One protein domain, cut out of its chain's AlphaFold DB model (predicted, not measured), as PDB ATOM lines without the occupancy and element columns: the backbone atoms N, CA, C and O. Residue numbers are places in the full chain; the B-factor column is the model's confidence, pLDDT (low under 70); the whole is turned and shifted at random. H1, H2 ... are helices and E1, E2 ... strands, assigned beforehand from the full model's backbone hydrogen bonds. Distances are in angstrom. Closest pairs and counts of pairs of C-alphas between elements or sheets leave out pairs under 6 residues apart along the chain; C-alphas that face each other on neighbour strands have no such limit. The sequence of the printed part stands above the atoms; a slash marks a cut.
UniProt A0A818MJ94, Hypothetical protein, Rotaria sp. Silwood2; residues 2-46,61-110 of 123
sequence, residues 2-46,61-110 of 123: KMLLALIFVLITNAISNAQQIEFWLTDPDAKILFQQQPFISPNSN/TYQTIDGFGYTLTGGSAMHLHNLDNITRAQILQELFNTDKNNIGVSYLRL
ATOM      1  N   LYS A   2     331.271 297.582 294.306       54.47
ATOM      2  CA  LYS A   2     332.175 296.441 294.011       54.47
ATOM      3  C   LYS A   2     333.645 296.841 293.743       54.47
ATOM      4  O   LYS A   2     334.541 296.206 294.276       54.47
ATOM      5  N   MET A   3     333.883 297.947 293.027       58.81
ATOM      6  CA  MET A   3     335.238 298.499 292.809       58.81
ATOM      7  C   MET A   3     335.925 299.000 294.091       58.81
ATOM      8  O   MET A   3     337.133 298.867 294.222       58.81
ATOM      9  N   LEU A   4     335.161 299.545 295.047       62.34
ATOM     10  CA  LEU A   4     335.714 300.065 296.302       62.34
ATOM     11  C   LEU A   4     336.152 298.917 297.229       62.34
ATOM     12  O   LEU A   4     337.200 299.005 297.853       62.34
ATOM     13  N   LEU A   5     335.388 297.814 297.261       59.28
ATOM     14  CA  LEU A   5     335.777 296.605 297.997       59.28
ATOM     15  C   LEU A   5     337.009 295.915 297.392       59.28
ATOM     16  O   LEU A   5     337.849 295.437 298.144       59.28
ATOM     17  N   ALA A   6     337.144 295.890 296.061       65.12
ATOM     18  CA  ALA A   6     338.319 295.316 295.401       65.12
ATOM     19  C   ALA A   6     339.600 296.118 295.693       65.12
ATOM     20  O   ALA A   6     340.646 295.531 295.950       65.12
ATOM     21  N   LEU A   7     339.507 297.453 295.728       61.84
ATOM     22  CA  LEU A   7     340.632 298.328 296.069       61.84
ATOM     23  C   LEU A   7     341.078 298.146 297.531       61.84
ATOM     24  O   LEU A   7     342.269 298.058 297.809       61.84
ATOM     25  N   ILE A   8     340.117 298.030 298.455       62.88
ATOM     26  CA  ILE A   8     340.387 297.759 299.875       62.88
ATOM     27  C   ILE A   8     341.021 296.370 300.049       62.88
ATOM     28  O   ILE A   8     341.965 296.229 300.819       62.88
ATOM     29  N   PHE A   9     340.573 295.360 299.297       61.41
ATOM     30  CA  PHE A   9     341.157 294.016 299.337       61.41
ATOM     31  C   PHE A   9     342.617 293.995 298.853       61.41
ATOM     32  O   PHE A   9     343.462 293.399 299.513       61.41
ATOM     33  N   VAL A  10     342.942 294.716 297.771       63.50
ATOM     34  CA  VAL A  10     344.321 294.847 297.250       63.50
ATOM     35  C   VAL A  10     345.240 295.609 298.218       63.50
ATOM     36  O   VAL A  10     346.418 295.279 298.356       63.50
ATOM     37  N   LEU A  11     344.719 296.612 298.929       57.81
ATOM     38  CA  LEU A  11     345.474 297.329 299.966       57.81
ATOM     39  C   LEU A  11     345.762 296.441 301.187       57.81
ATOM     40  O   LEU A  11     346.869 296.477 301.720       57.81
ATOM     41  N   ILE A  12     344.807 295.597 301.587       59.00
ATOM     42  CA  ILE A  12     344.969 294.668 302.714       59.00
ATOM     43  C   ILE A  12     345.965 293.544 302.373       59.00
ATOM     44  O   ILE A  12     346.799 293.207 303.209       59.00
ATOM     45  N   THR A  13     345.968 293.005 301.147       51.81
ATOM     46  CA  THR A  13     346.936 291.958 300.752       51.81
ATOM     47  C   THR A  13     348.381 292.460 300.704       51.81
ATOM     48  O   THR A  13     349.297 291.721 301.069       51.81
ATOM     49  N   ASN A  14     348.600 293.722 300.314       52.59
ATOM     50  CA  ASN A  14     349.930 294.336 300.361       52.59
ATOM     51  C   ASN A  14     350.404 294.575 301.805       52.59
ATOM     52  O   ASN A  14     351.589 294.433 302.085       52.59
ATOM     53  N   ALA A  15     349.491 294.878 302.736       50.44
ATOM     54  CA  ALA A  15     349.829 295.073 304.147       50.44
ATOM     55  C   ALA A  15     350.183 293.760 304.876       50.44
ATOM     56  O   ALA A  15     351.037 293.764 305.757       50.44
ATOM     57  N   ILE A  16     349.562 292.638 304.491       50.19
ATOM     58  CA  ILE A  16     349.798 291.314 305.104       50.19
ATOM     59  C   ILE A  16     351.137 290.695 304.651       50.19
ATOM     60  O   ILE A  16     351.670 289.818 305.323       50.19
ATOM     61  N   SER A  17     351.716 291.167 303.543       46.47
ATOM     62  CA  SER A  17     352.907 290.564 302.921       46.47
ATOM     63  C   SER A  17     354.247 291.129 303.411       46.47
ATOM     64  O   SER A  17     355.281 290.841 302.813       46.47
ATOM     65  N   ASN A  18     354.269 291.901 304.502       50.28
ATOM     66  CA  ASN A  18     355.520 292.171 305.213       50.28
ATOM     67  C   ASN A  18     355.841 290.977 306.115       50.28
ATOM     68  O   ASN A  18     355.631 291.014 307.327       50.28
ATOM     69  N   ALA A  19     356.328 289.893 305.506       57.41
ATOM     70  CA  ALA A  19     357.076 288.887 306.247       57.41
ATOM     71  C   ALA A  19     358.185 289.607 307.030       57.41
ATOM     72  O   ALA A  19     358.833 290.498 306.481       57.41
ATOM     73  N   GLN A  20     358.375 289.264 308.305       69.12
ATOM     74  CA  GLN A  20     359.447 289.834 309.120       69.12
ATOM     75  C   GLN A  20     360.784 289.556 308.427       69.12
ATOM     76  O   GLN A  20     361.245 288.417 308.385       69.12
ATOM     77  N   GLN A  21     361.366 290.589 307.823       79.06
ATOM     78  CA  GLN A  21     362.680 290.512 307.208       79.06
ATOM     79  C   GLN A  21     363.720 290.570 308.319       79.06
ATOM     80  O   GLN A  21     363.688 291.473 309.156       79.06
ATOM     81  N   ILE A  22     364.613 289.586 308.346       85.69
ATOM     82  CA  ILE A  22     365.698 289.532 309.322       85.69
ATOM     83  C   ILE A  22     366.936 290.141 308.674       85.69
ATOM     84  O   ILE A  22     367.374 289.692 307.611       85.69
ATOM     85  N   GLU A  23     367.490 291.164 309.321       88.50
ATOM     86  CA  GLU A  23     368.789 291.732 308.973       88.50
ATOM     87  C   GLU A  23     369.909 290.898 309.594       88.50
ATOM     88  O   GLU A  23     369.819 290.451 310.738       88.50
ATOM     89  N   PHE A  24     370.973 290.680 308.826       90.31
ATOM     90  CA  PHE A  24     372.106 289.862 309.232       90.31
ATOM     91  C   PHE A  24     373.407 290.515 308.768       90.31
ATOM     92  O   PHE A  24     373.539 290.875 307.600       90.31
ATOM     93  N   TRP A  25     374.371 290.641 309.678       93.12
ATOM     94  CA  TRP A  25     375.732 291.089 309.386       93.12
ATOM     95  C   TRP A  25     376.703 289.934 309.596       93.12
ATOM     96  O   TRP A  25     376.634 289.236 310.608       93.12
ATOM     97  N   LEU A  26     377.619 289.754 308.646       94.25
ATOM     98  CA  LEU A  26     378.606 288.679 308.654       94.25
ATOM     99  C   LEU A  26     380.027 289.242 308.613       94.25
ATOM    100  O   LEU A  26     380.329 290.151 307.837       94.25
ATOM    101  N   THR A  27     380.897 288.631 309.411       95.69
ATOM    102  CA  THR A  27     382.350 288.707 309.272       95.69
ATOM    103  C   THR A  27     382.866 287.281 309.133       95.69
ATOM    104  O   THR A  27     382.680 286.469 310.036       95.69
ATOM    105  N   ASP A  28     383.499 286.984 308.005       96.50
ATOM    106  CA  ASP A  28     384.095 285.688 307.685       96.50
ATOM    107  C   ASP A  28     385.455 285.940 307.012       96.50
ATOM    108  O   ASP A  28     385.505 286.300 305.830       96.50
ATOM    109  N   PRO A  29     386.569 285.800 307.753       95.75
ATOM    110  CA  PRO A  29     387.905 286.007 307.207       95.75
ATOM    111  C   PRO A  29     388.259 285.053 306.061       95.75
ATOM    112  O   PRO A  29     388.936 285.471 305.120       95.75
ATOM    113  N   ASP A  30     387.782 283.806 306.106       97.19
ATOM    114  CA  ASP A  30     388.090 282.782 305.103       97.19
ATOM    115  C   ASP A  30     387.402 283.114 303.774       97.19
ATOM    116  O   ASP A  30     388.015 283.045 302.703       97.19
ATOM    117  N   ALA A  31     386.152 283.577 303.847       94.56
ATOM    118  CA  ALA A  31     385.395 284.079 302.701       94.56
ATOM    119  C   ALA A  31     385.717 285.543 302.336       94.56
ATOM    120  O   ALA A  31     385.150 286.073 301.378       94.56
ATOM    121  N   LYS A  32     386.636 286.201 303.061       95.56
ATOM    122  CA  LYS A  32     387.011 287.622 302.909       95.56
ATOM    123  C   LYS A  32     385.840 288.600 303.073       95.56
ATOM    124  O   LYS A  32     385.829 289.671 302.465       95.56
ATOM    125  N   ILE A  33     384.867 288.244 303.901       94.94
ATOM    126  CA  ILE A  33     383.730 289.092 304.249       94.94
ATOM    127  C   ILE A  33     384.105 289.885 305.505       94.94
ATOM    128  O   ILE A  33     384.325 289.307 306.569       94.94
ATOM    129  N   LEU A  34     384.187 291.212 305.388       93.62
ATOM    130  CA  LEU A  34     384.555 292.116 306.481       93.62
ATOM    131  C   LEU A  34     383.345 292.975 306.861       93.62
ATOM    132  O   LEU A  34     383.019 293.903 306.126       93.62
ATOM    133  N   PHE A  35     382.683 292.634 307.974       93.56
ATOM    134  CA  PHE A  35     381.511 293.326 308.530       93.56
ATOM    135  C   PHE A  35     380.532 293.838 307.461       93.56
ATOM    136  O   PHE A  35     380.405 295.034 307.194       93.56
ATOM    137  N   GLN A  36     379.844 292.900 306.814       93.00
ATOM    138  CA  GLN A  36     378.962 293.206 305.695       93.00
ATOM    139  C   GLN A  36     377.535 292.739 305.970       93.00
ATOM    140  O   GLN A  36     377.309 291.572 306.307       93.00
ATOM    141  N   GLN A  37     376.573 293.637 305.742       92.00
ATOM    142  CA  GLN A  37     375.157 293.289 305.723       92.00
ATOM    143  C   GLN A  37     374.873 292.305 304.578       92.00
ATOM    144  O   GLN A  37     375.229 292.543 303.422       92.00
ATOM    145  N   GLN A  38     374.246 291.185 304.912       91.19
ATOM    146  CA  GLN A  38     373.859 290.133 303.982       91.19
ATOM    147  C   GLN A  38     372.430 290.359 303.465       91.19
ATOM    148  O   GLN A  38     371.657 291.093 304.087       91.19
ATOM    149  N   PRO A  39     372.048 289.731 302.336       89.06
ATOM    150  CA  PRO A  39     370.671 289.771 301.858       89.06
ATOM    151  C   PRO A  39     369.679 289.324 302.937       89.06
ATOM    152  O   PRO A  39     369.958 288.386 303.684       89.06
ATOM    153  N   PHE A  40     368.512 289.972 302.985       84.44
ATOM    154  CA  PHE A  40     367.461 289.634 303.943       84.44
ATOM    155  C   PHE A  40     367.106 288.151 303.880       84.44
ATOM    156  O   PHE A  40     366.818 287.605 302.810       84.44
ATOM    157  N   ILE A  41     367.061 287.521 305.048       78.19
ATOM    158  CA  ILE A  41     366.607 286.142 305.179       78.19
ATOM    159  C   ILE A  41     365.120 286.184 305.517       78.19
ATOM    160  O   ILE A  41     364.694 286.862 306.455       78.19
ATOM    161  N   SER A  42     364.319 285.468 304.730       73.94
ATOM    162  CA  SER A  42     362.918 285.220 305.070       73.94
ATOM    163  C   SER A  42     362.841 284.019 306.013       73.94
ATOM    164  O   SER A  42     363.503 283.014 305.736       73.94
ATOM    165  N   PRO A  43     362.041 284.076 307.091       69.81
ATOM    166  CA  PRO A  43     361.812 282.925 307.955       69.81
ATOM    167  C   PRO A  43     361.351 281.733 307.115       69.81
ATOM    168  O   PRO A  43     360.339 281.806 306.416       69.81
ATOM    169  N   ASN A  44     362.118 280.645 307.137       67.00
ATOM    170  CA  ASN A  44     361.781 279.454 306.373       67.00
ATOM    171  C   ASN A  44     360.640 278.730 307.100       67.00
ATOM    172  O   ASN A  44     360.802 278.301 308.238       67.00
ATOM    173  N   SER A  45     359.471 278.604 306.470       59.03
ATOM    174  CA  SER A  45     358.318 277.899 307.053       59.03
ATOM    175  C   SER A  45     358.452 276.374 306.989       59.03
ATOM    176  O   SER A  45     357.614 275.651 307.529       59.03
ATOM    177  N   ASN A  46     359.477 275.871 306.299       58.59
ATOM    178  CA  ASN A  46     359.702 274.448 306.096       58.59
ATOM    179  C   ASN A  46     360.710 273.932 307.126       58.59
ATOM    180  O   ASN A  46     361.907 273.895 306.858       58.59
ATOM    181  N   THR A  61     364.085 287.253 331.364       97.38
ATOM    182  CA  THR A  61     364.952 288.436 331.296       97.38
ATOM    183  C   THR A  61     366.212 288.264 332.140       97.38
ATOM    184  O   THR A  61     366.191 287.581 333.166       97.38
ATOM    185  N   TYR A  62     367.286 288.942 331.742       96.69
ATOM    186  CA  TYR A  62     368.541 289.031 332.493       96.69
ATOM    187  C   TYR A  62     368.929 290.506 332.682       96.69
ATOM    188  O   TYR A  62     368.049 291.362 332.777       96.69
ATOM    189  N   GLN A  63     370.221 290.815 332.770       97.94
ATOM    190  CA  GLN A  63     370.709 292.186 332.874       97.94
ATOM    191  C   GLN A  63     370.369 293.018 331.632       97.94
ATOM    192  O   GLN A  63     370.338 292.512 330.509       97.94
ATOM    193  N   THR A  64     370.176 294.317 331.840       98.00
ATOM    194  CA  THR A  64     370.192 295.305 330.760       98.00
ATOM    195  C   THR A  64     371.624 295.526 330.272       98.00
ATOM    196  O   THR A  64     372.585 295.241 330.987       98.00
ATOM    197  N   ILE A  65     371.765 296.028 329.046       97.62
ATOM    198  CA  ILE A  65     373.061 296.341 328.440       97.62
ATOM    199  C   ILE A  65     373.166 297.854 328.279       97.62
ATOM    200  O   ILE A  65     372.340 298.447 327.588       97.62
ATOM    201  N   ASP A  66     374.184 298.455 328.896       97.25
ATOM    202  CA  ASP A  66     374.431 299.899 328.803       97.25
ATOM    203  C   ASP A  66     375.093 300.278 327.471       97.25
ATOM    204  O   ASP A  66     374.780 301.315 326.891       97.25
ATOM    205  N   GLY A  67     376.009 299.441 326.975       96.94
ATOM    206  CA  GLY A  67     376.672 299.655 325.695       96.94
ATOM    207  C   GLY A  67     377.921 298.804 325.504       96.94
ATOM    208  O   GLY A  67     378.323 298.031 326.376       96.94
ATOM    209  N   PHE A  68     378.549 298.984 324.347       97.62
ATOM    210  CA  PHE A  68     379.800 298.335 323.971       97.62
ATOM    211  C   PHE A  68     380.778 299.364 323.413       97.62
ATOM    212  O   PHE A  68     380.375 300.351 322.794       97.62
ATOM    213  N   GLY A  69     382.072 299.106 323.596       97.25
ATOM    214  CA  GLY A  69     383.117 299.893 322.960       97.25
ATOM    215  C   GLY A  69     384.504 299.618 323.516       97.25
ATOM    216  O   GLY A  69     384.839 298.472 323.814       97.25
ATOM    217  N   TYR A  70     385.327 300.661 323.603       96.81
ATOM    218  CA  TYR A  70     386.774 300.555 323.807       96.81
ATOM    219  C   TYR A  70     387.345 301.745 324.587       96.81
ATOM    220  O   TYR A  70     386.641 302.673 324.986       96.81
ATOM    221  N   THR A  71     388.654 301.714 324.830       97.06
ATOM    222  CA  THR A  71     389.390 302.821 325.439       97.06
ATOM    223  C   THR A  71     389.749 303.886 324.410       97.06
ATOM    224  O   THR A  71     390.344 303.560 323.385       97.06
ATOM    225  N   LEU A  72     389.470 305.155 324.711       96.69
ATOM    226  CA  LEU A  72     390.039 306.294 323.987       96.69
ATOM    227  C   LEU A  72     391.183 306.861 324.838       96.69
ATOM    228  O   LEU A  72     390.945 307.609 325.783       96.69
ATOM    229  N   THR A  73     392.413 306.445 324.543       97.00
ATOM    230  CA  THR A  73     393.621 306.905 325.253       97.00
ATOM    231  C   THR A  73     394.193 308.168 324.610       97.00
ATOM    232  O   THR A  73     393.772 308.544 323.508       97.00
ATOM    233  N   GLY A  74     395.182 308.811 325.241       95.69
ATOM    234  CA  GLY A  74     395.878 309.939 324.614       95.69
ATOM    235  C   GLY A  74     396.539 309.568 323.292       95.69
ATOM    236  O   GLY A  74     396.431 310.324 322.330       95.69
ATOM    237  N   GLY A  75     397.122 308.371 323.180       95.38
ATOM    238  CA  GLY A  75     397.664 307.854 321.922       95.38
ATOM    239  C   GLY A  75     396.604 307.712 320.825       95.38
ATOM    240  O   GLY A  75     396.833 308.141 319.694       95.38
ATOM    241  N   SER A  76     395.417 307.183 321.149       96.00
ATOM    242  CA  SER A  76     394.289 307.122 320.203       96.00
ATOM    243  C   SER A  76     393.825 308.519 319.780       96.00
ATOM    244  O   SER A  76     393.613 308.767 318.593       96.00
ATOM    245  N   ALA A  77     393.702 309.446 320.735       95.94
ATOM    246  CA  ALA A  77     393.298 310.823 320.468       95.94
ATOM    247  C   ALA A  77     394.321 311.560 319.590       95.94
ATOM    248  O   ALA A  77     393.934 312.223 318.631       95.94
ATOM    249  N   MET A  78     395.616 311.392 319.862       96.38
ATOM    250  CA  MET A  78     396.705 311.944 319.056       96.38
ATOM    251  C   MET A  78     396.694 311.368 317.639       96.38
ATOM    252  O   MET A  78     396.802 312.121 316.671       96.38
ATOM    253  N   HIS A  79     396.515 310.050 317.497       96.00
ATOM    254  CA  HIS A  79     396.431 309.416 316.185       96.00
ATOM    255  C   HIS A  79     395.271 309.988 315.365       96.00
ATOM    256  O   HIS A  79     395.478 310.410 314.231       96.00
ATOM    257  N   LEU A  80     394.078 310.093 315.962       97.19
ATOM    258  CA  LEU A  80     392.920 310.721 315.321       97.19
ATOM    259  C   LEU A  80     393.182 312.193 314.983       97.19
ATOM    260  O   LEU A  80     392.809 312.655 313.906       97.19
ATOM    261  N   HIS A  81     393.818 312.947 315.882       96.44
ATOM    262  CA  HIS A  81     394.095 314.369 315.682       96.44
ATOM    263  C   HIS A  81     395.045 314.631 314.506       96.44
ATOM    264  O   HIS A  81     394.847 315.605 313.781       96.44
ATOM    265  N   ASN A  82     396.016 313.740 314.287       97.50
ATOM    266  CA  ASN A  82     397.003 313.842 313.211       97.50
ATOM    267  C   ASN A  82     396.461 313.467 311.821       97.50
ATOM    268  O   ASN A  82     397.135 313.711 310.821       97.50
ATOM    269  N   LEU A  83     395.260 312.888 311.736       98.12
ATOM    270  CA  LEU A  83     394.567 312.691 310.464       98.12
ATOM    271  C   LEU A  83     394.079 314.030 309.901       98.12
ATOM    272  O   LEU A  83     393.732 314.956 310.641       98.12
ATOM    273  N   ASP A  84     393.974 314.113 308.575       98.44
ATOM    274  CA  ASP A  84     393.295 315.235 307.941       98.44
ATOM    275  C   ASP A  84     391.803 315.269 308.325       98.44
ATOM    276  O   ASP A  84     391.205 314.280 308.762       98.44
ATOM    277  N   ASN A  85     391.184 316.437 308.153       98.12
ATOM    278  CA  ASN A  85     389.812 316.668 308.597       98.12
ATOM    279  C   ASN A  85     388.791 315.717 307.954       98.12
ATOM    280  O   ASN A  85     387.799 315.383 308.603       98.12
ATOM    281  N   ILE A  86     389.010 315.301 306.702       98.31
ATOM    282  CA  ILE A  86     388.075 314.442 305.970       98.31
ATOM    283  C   ILE A  86     388.189 313.017 306.507       98.31
ATOM    284  O   ILE A  86     387.182 312.447 306.929       98.31
ATOM    285  N   THR A  87     389.406 312.478 306.579       98.25
ATOM    286  CA  THR A  87     389.653 311.116 307.077       98.25
ATOM    287  C   THR A  87     389.225 310.963 308.535       98.25
ATOM    288  O   THR A  87     388.567 309.984 308.892       98.25
ATOM    289  N   ARG A  88     389.510 311.959 309.389       98.38
ATOM    290  CA  ARG A  88     389.048 311.948 310.786       98.38
ATOM    291  C   ARG A  88     387.522 311.896 310.877       98.38
ATOM    292  O   ARG A  88     386.993 311.141 311.685       98.38
ATOM    293  N   ALA A  89     386.814 312.687 310.072       98.00
ATOM    294  CA  ALA A  89     385.352 312.691 310.078       98.00
ATOM    295  C   ALA A  89     384.769 311.345 309.620       98.00
ATOM    296  O   ALA A  89     383.812 310.870 310.225       98.00
ATOM    297  N   GLN A  90     385.360 310.719 308.599       97.62
ATOM    298  CA  GLN A  90     384.932 309.408 308.102       97.62
ATOM    299  C   GLN A  90     385.074 308.320 309.170       97.62
ATOM    300  O   GLN A  90     384.108 307.615 309.441       97.62
ATOM    301  N   ILE A  91     386.232 308.240 309.834       97.12
ATOM    302  CA  ILE A  91     386.460 307.253 310.899       97.12
ATOM    303  C   ILE A  91     385.519 307.494 312.083       97.12
ATOM    304  O   ILE A  91     384.952 306.548 312.618       97.12
ATOM    305  N   LEU A  92     385.296 308.746 312.493       97.00
ATOM    306  CA  LEU A  92     384.355 309.031 313.581       97.00
ATOM    307  C   LEU A  92     382.916 308.629 313.224       97.00
ATOM    308  O   LEU A  92     382.197 308.130 314.085       97.00
ATOM    309  N   GLN A  93     382.496 308.805 311.969       97.12
ATOM    310  CA  GLN A  93     381.193 308.319 311.507       97.12
ATOM    311  C   GLN A  93     381.129 306.791 311.526       97.12
ATOM    312  O   GLN A  93     380.170 306.244 312.062       97.12
ATOM    313  N   GLU A  94     382.155 306.111 311.016       96.25
ATOM    314  CA  GLU A  94     382.233 304.647 311.024       96.25
ATOM    315  C   GLU A  94     382.141 304.073 312.440       96.25
ATOM    316  O   GLU A  94     381.399 303.122 312.684       96.25
ATOM    317  N   LEU A  95     382.847 304.683 313.392       96.69
ATOM    318  CA  LEU A  95     382.905 304.212 314.771       96.69
ATOM    319  C   LEU A  95     381.604 304.450 315.547       96.69
ATOM    320  O   LEU A  95     381.213 303.584 316.327       96.69
ATOM    321  N   PHE A  96     380.946 305.602 315.374       97.00
ATOM    322  CA  PHE A  96     379.869 306.033 316.281       97.00
ATOM    323  C   PHE A  96     378.468 306.066 315.664       97.00
ATOM    324  O   PHE A  96     377.488 306.034 316.410       97.00
ATOM    325  N   ASN A  97     378.325 306.110 314.338       97.25
ATOM    326  CA  ASN A  97     376.999 306.033 313.726       97.25
ATOM    327  C   ASN A  97     376.469 304.592 313.741       97.25
ATOM    328  O   ASN A  97     377.231 303.631 313.802       97.25
ATOM    329  N   THR A  98     375.148 304.442 313.643       93.25
ATOM    330  CA  THR A  98     374.459 303.139 313.671       93.25
ATOM    331  C   THR A  98     373.858 302.737 312.322       93.25
ATOM    332  O   THR A  98     373.161 301.731 312.242       93.25
ATOM    333  N   ASP A  99     374.036 303.542 311.271       89.81
ATOM    334  CA  ASP A  99     373.504 303.261 309.937       89.81
ATOM    335  C   ASP A  99     374.516 302.515 309.053       89.81
ATOM    336  O   ASP A  99     375.729 302.673 309.187       89.81
ATOM    337  N   LYS A 100     374.010 301.748 308.081       87.69
ATOM    338  CA  LYS A 100     374.813 301.075 307.044       87.69
ATOM    339  C   LYS A 100     375.862 300.116 307.638       87.69
ATOM    340  O   LYS A 100     375.504 299.133 308.277       87.69
ATOM    341  N   ASN A 101     377.143 300.392 307.383       87.94
ATOM    342  CA  ASN A 101     378.293 299.596 307.807       87.94
ATOM    343  C   ASN A 101     379.024 300.236 308.999       87.94
ATOM    344  O   ASN A 101     380.134 299.822 309.322       87.94
ATOM    345  N   ASN A 102     378.428 301.245 309.636       94.38
ATOM    346  CA  ASN A 102     378.977 301.855 310.839       94.38
ATOM    347  C   ASN A 102     378.701 300.939 312.047       94.38
ATOM    348  O   ASN A 102     377.679 300.252 312.093       94.38
ATOM    349  N   ILE A 103     379.616 300.898 313.016       94.94
ATOM    350  CA  ILE A 103     379.606 299.884 314.089       94.94
ATOM    351  C   ILE A 103     378.876 300.318 315.368       94.94
ATOM    352  O   ILE A 103     378.700 299.500 316.270       94.94
ATOM    353  N   GLY A 104     378.442 301.578 315.470       96.19
ATOM    354  CA  GLY A 104     377.560 302.042 316.546       96.19
ATOM    355  C   GLY A 104     378.131 301.918 317.960       96.19
ATOM    356  O   GLY A 104     377.423 301.496 318.877       96.19
ATOM    357  N   VAL A 105     379.407 302.265 318.159       97.50
ATOM    358  CA  VAL A 105     380.042 302.255 319.486       97.50
ATOM    359  C   VAL A 105     379.282 303.183 320.427       97.50
ATOM    360  O   VAL A 105     379.069 304.357 320.136       97.50
ATOM    361  N   SER A 106     378.893 302.654 321.581       97.62
ATOM    362  CA  SER A 106     378.012 303.329 322.544       97.62
ATOM    363  C   SER A 106     378.677 303.579 323.895       97.62
ATOM    364  O   SER A 106     378.103 304.264 324.738       97.62
ATOM    365  N   TYR A 107     379.888 303.058 324.111       97.94
ATOM    366  CA  TYR A 107     380.590 303.174 325.385       97.94
ATOM    367  C   TYR A 107     382.084 303.443 325.182       97.94
ATOM    368  O   TYR A 107     382.768 302.691 324.493       97.94
ATOM    369  N   LEU A 108     382.620 304.479 325.830       97.62
ATOM    370  CA  LEU A 108     384.059 304.750 325.856       97.62
ATOM    371  C   LEU A 108     384.610 304.661 327.276       97.62
ATOM    372  O   LEU A 108     384.002 305.151 328.227       97.62
ATOM    373  N   ARG A 109     385.803 304.079 327.410       97.50
ATOM    374  CA  ARG A 109     386.599 304.132 328.640       97.50
ATOM    375  C   ARG A 109     387.700 305.178 328.495       97.50
ATOM    376  O   ARG A 109     388.470 305.137 327.539       97.50
ATOM    377  N   LEU A 110     387.799 306.070 329.474       96.56
ATOM    378  CA  LEU A 110     388.821 307.115 329.549       96.56
ATOM    379  C   LEU A 110     389.670 306.917 330.807       96.56
ATOM    380  O   LEU A 110     389.167 306.427 331.823       96.56
TER     381      LEU A 110
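Overview. This is residues 2 to 46 and 61 to 110 of the 123 residues of the protein "Hypothetical protein" of Rotaria sp. Silwood2 (UniProt A0A818MJ94). This is a long, loosely joined model in three pieces: a lone helix H1 that sticks out as an arm, a small two-stranded hairpin E1 and E2, and a loop-shaped unit in which short strands E3 and E4 lie side by side while helices H2 and H3 make the excursion between them. Residues 2 to 18, of which 2 to 16 belong to H1, stand free and add to the length. The printed part has 95 residues with three named helices and four named strands, in the order H1 E1 E2 E3 H2 H3 E4, of mixed class; E1 and E2 form an antiparallel sheet, E3 and E4 a parallel one. The whole is extended, with a radius of gyration of the C-alphas of 21.9 A and spans of 71 by 34 by 33 A.

Along the chain. Start at C-alpha 25, at (375.732, 291.089, 309.386), where strand E1, residues 25 to 28, begins; E2, residues 33 to 37, follows. Look back to C-alpha 2 at (332.175, 296.441, 294.011), from which H1 runs through residues 2 to 16, 21.4 A long. Beyond the cut find E3, residues 69 to 71, then H2, residues 74 to 82, 12.1 A, and H3, residues 85 to 96, 16.5 A. E4, residues 107 to 109, ends at C-alpha 109, (386.599, 304.132, 328.640).

Arrangement. Look first at the hairpin of E1 and E2, antiparallel at 168 degrees, where N 28 and O 33 are 2.9 A apart and N 33 and O 28 are 2.8 A apart, within hydrogen-bond range. E1 is apart from E3, H2, H3 and E4. H1 touches no helix and is apart from E2, E3 and E4. Now find E3 and E4, parallel at 17 degrees, with N 109 and O 70 within hydrogen-bond range at 2.9 A. E3, H2, H3 and E4 form a strand-helix-strand unit, two parallel neighbour strands with helices between them along the chain, and its crossover is right-handed. H2 and H3 are close but not clearly touching, their closest C-alphas, those of Leu 80 and Arg 88, being 6.1 A apart; they run opposite ways at a steep tilt of 45 degrees. In H1, H2 and H3 every O i to N i+4 pair is within hydrogen-bond range.

Size, cuts and confidence. The two C-alphas farthest apart, those of Lys 2 and Gly 75, are 72.1 A apart. Residues 47 to 60 are not printed, and C-alphas 46 and 61 are 29.3 A apart across this cut. Of the links that are printed whole, none is long. Check the pLDDT column at residues 2 to 20 and 43 to 46, which are under 70; the mean of the printed part is 85.9.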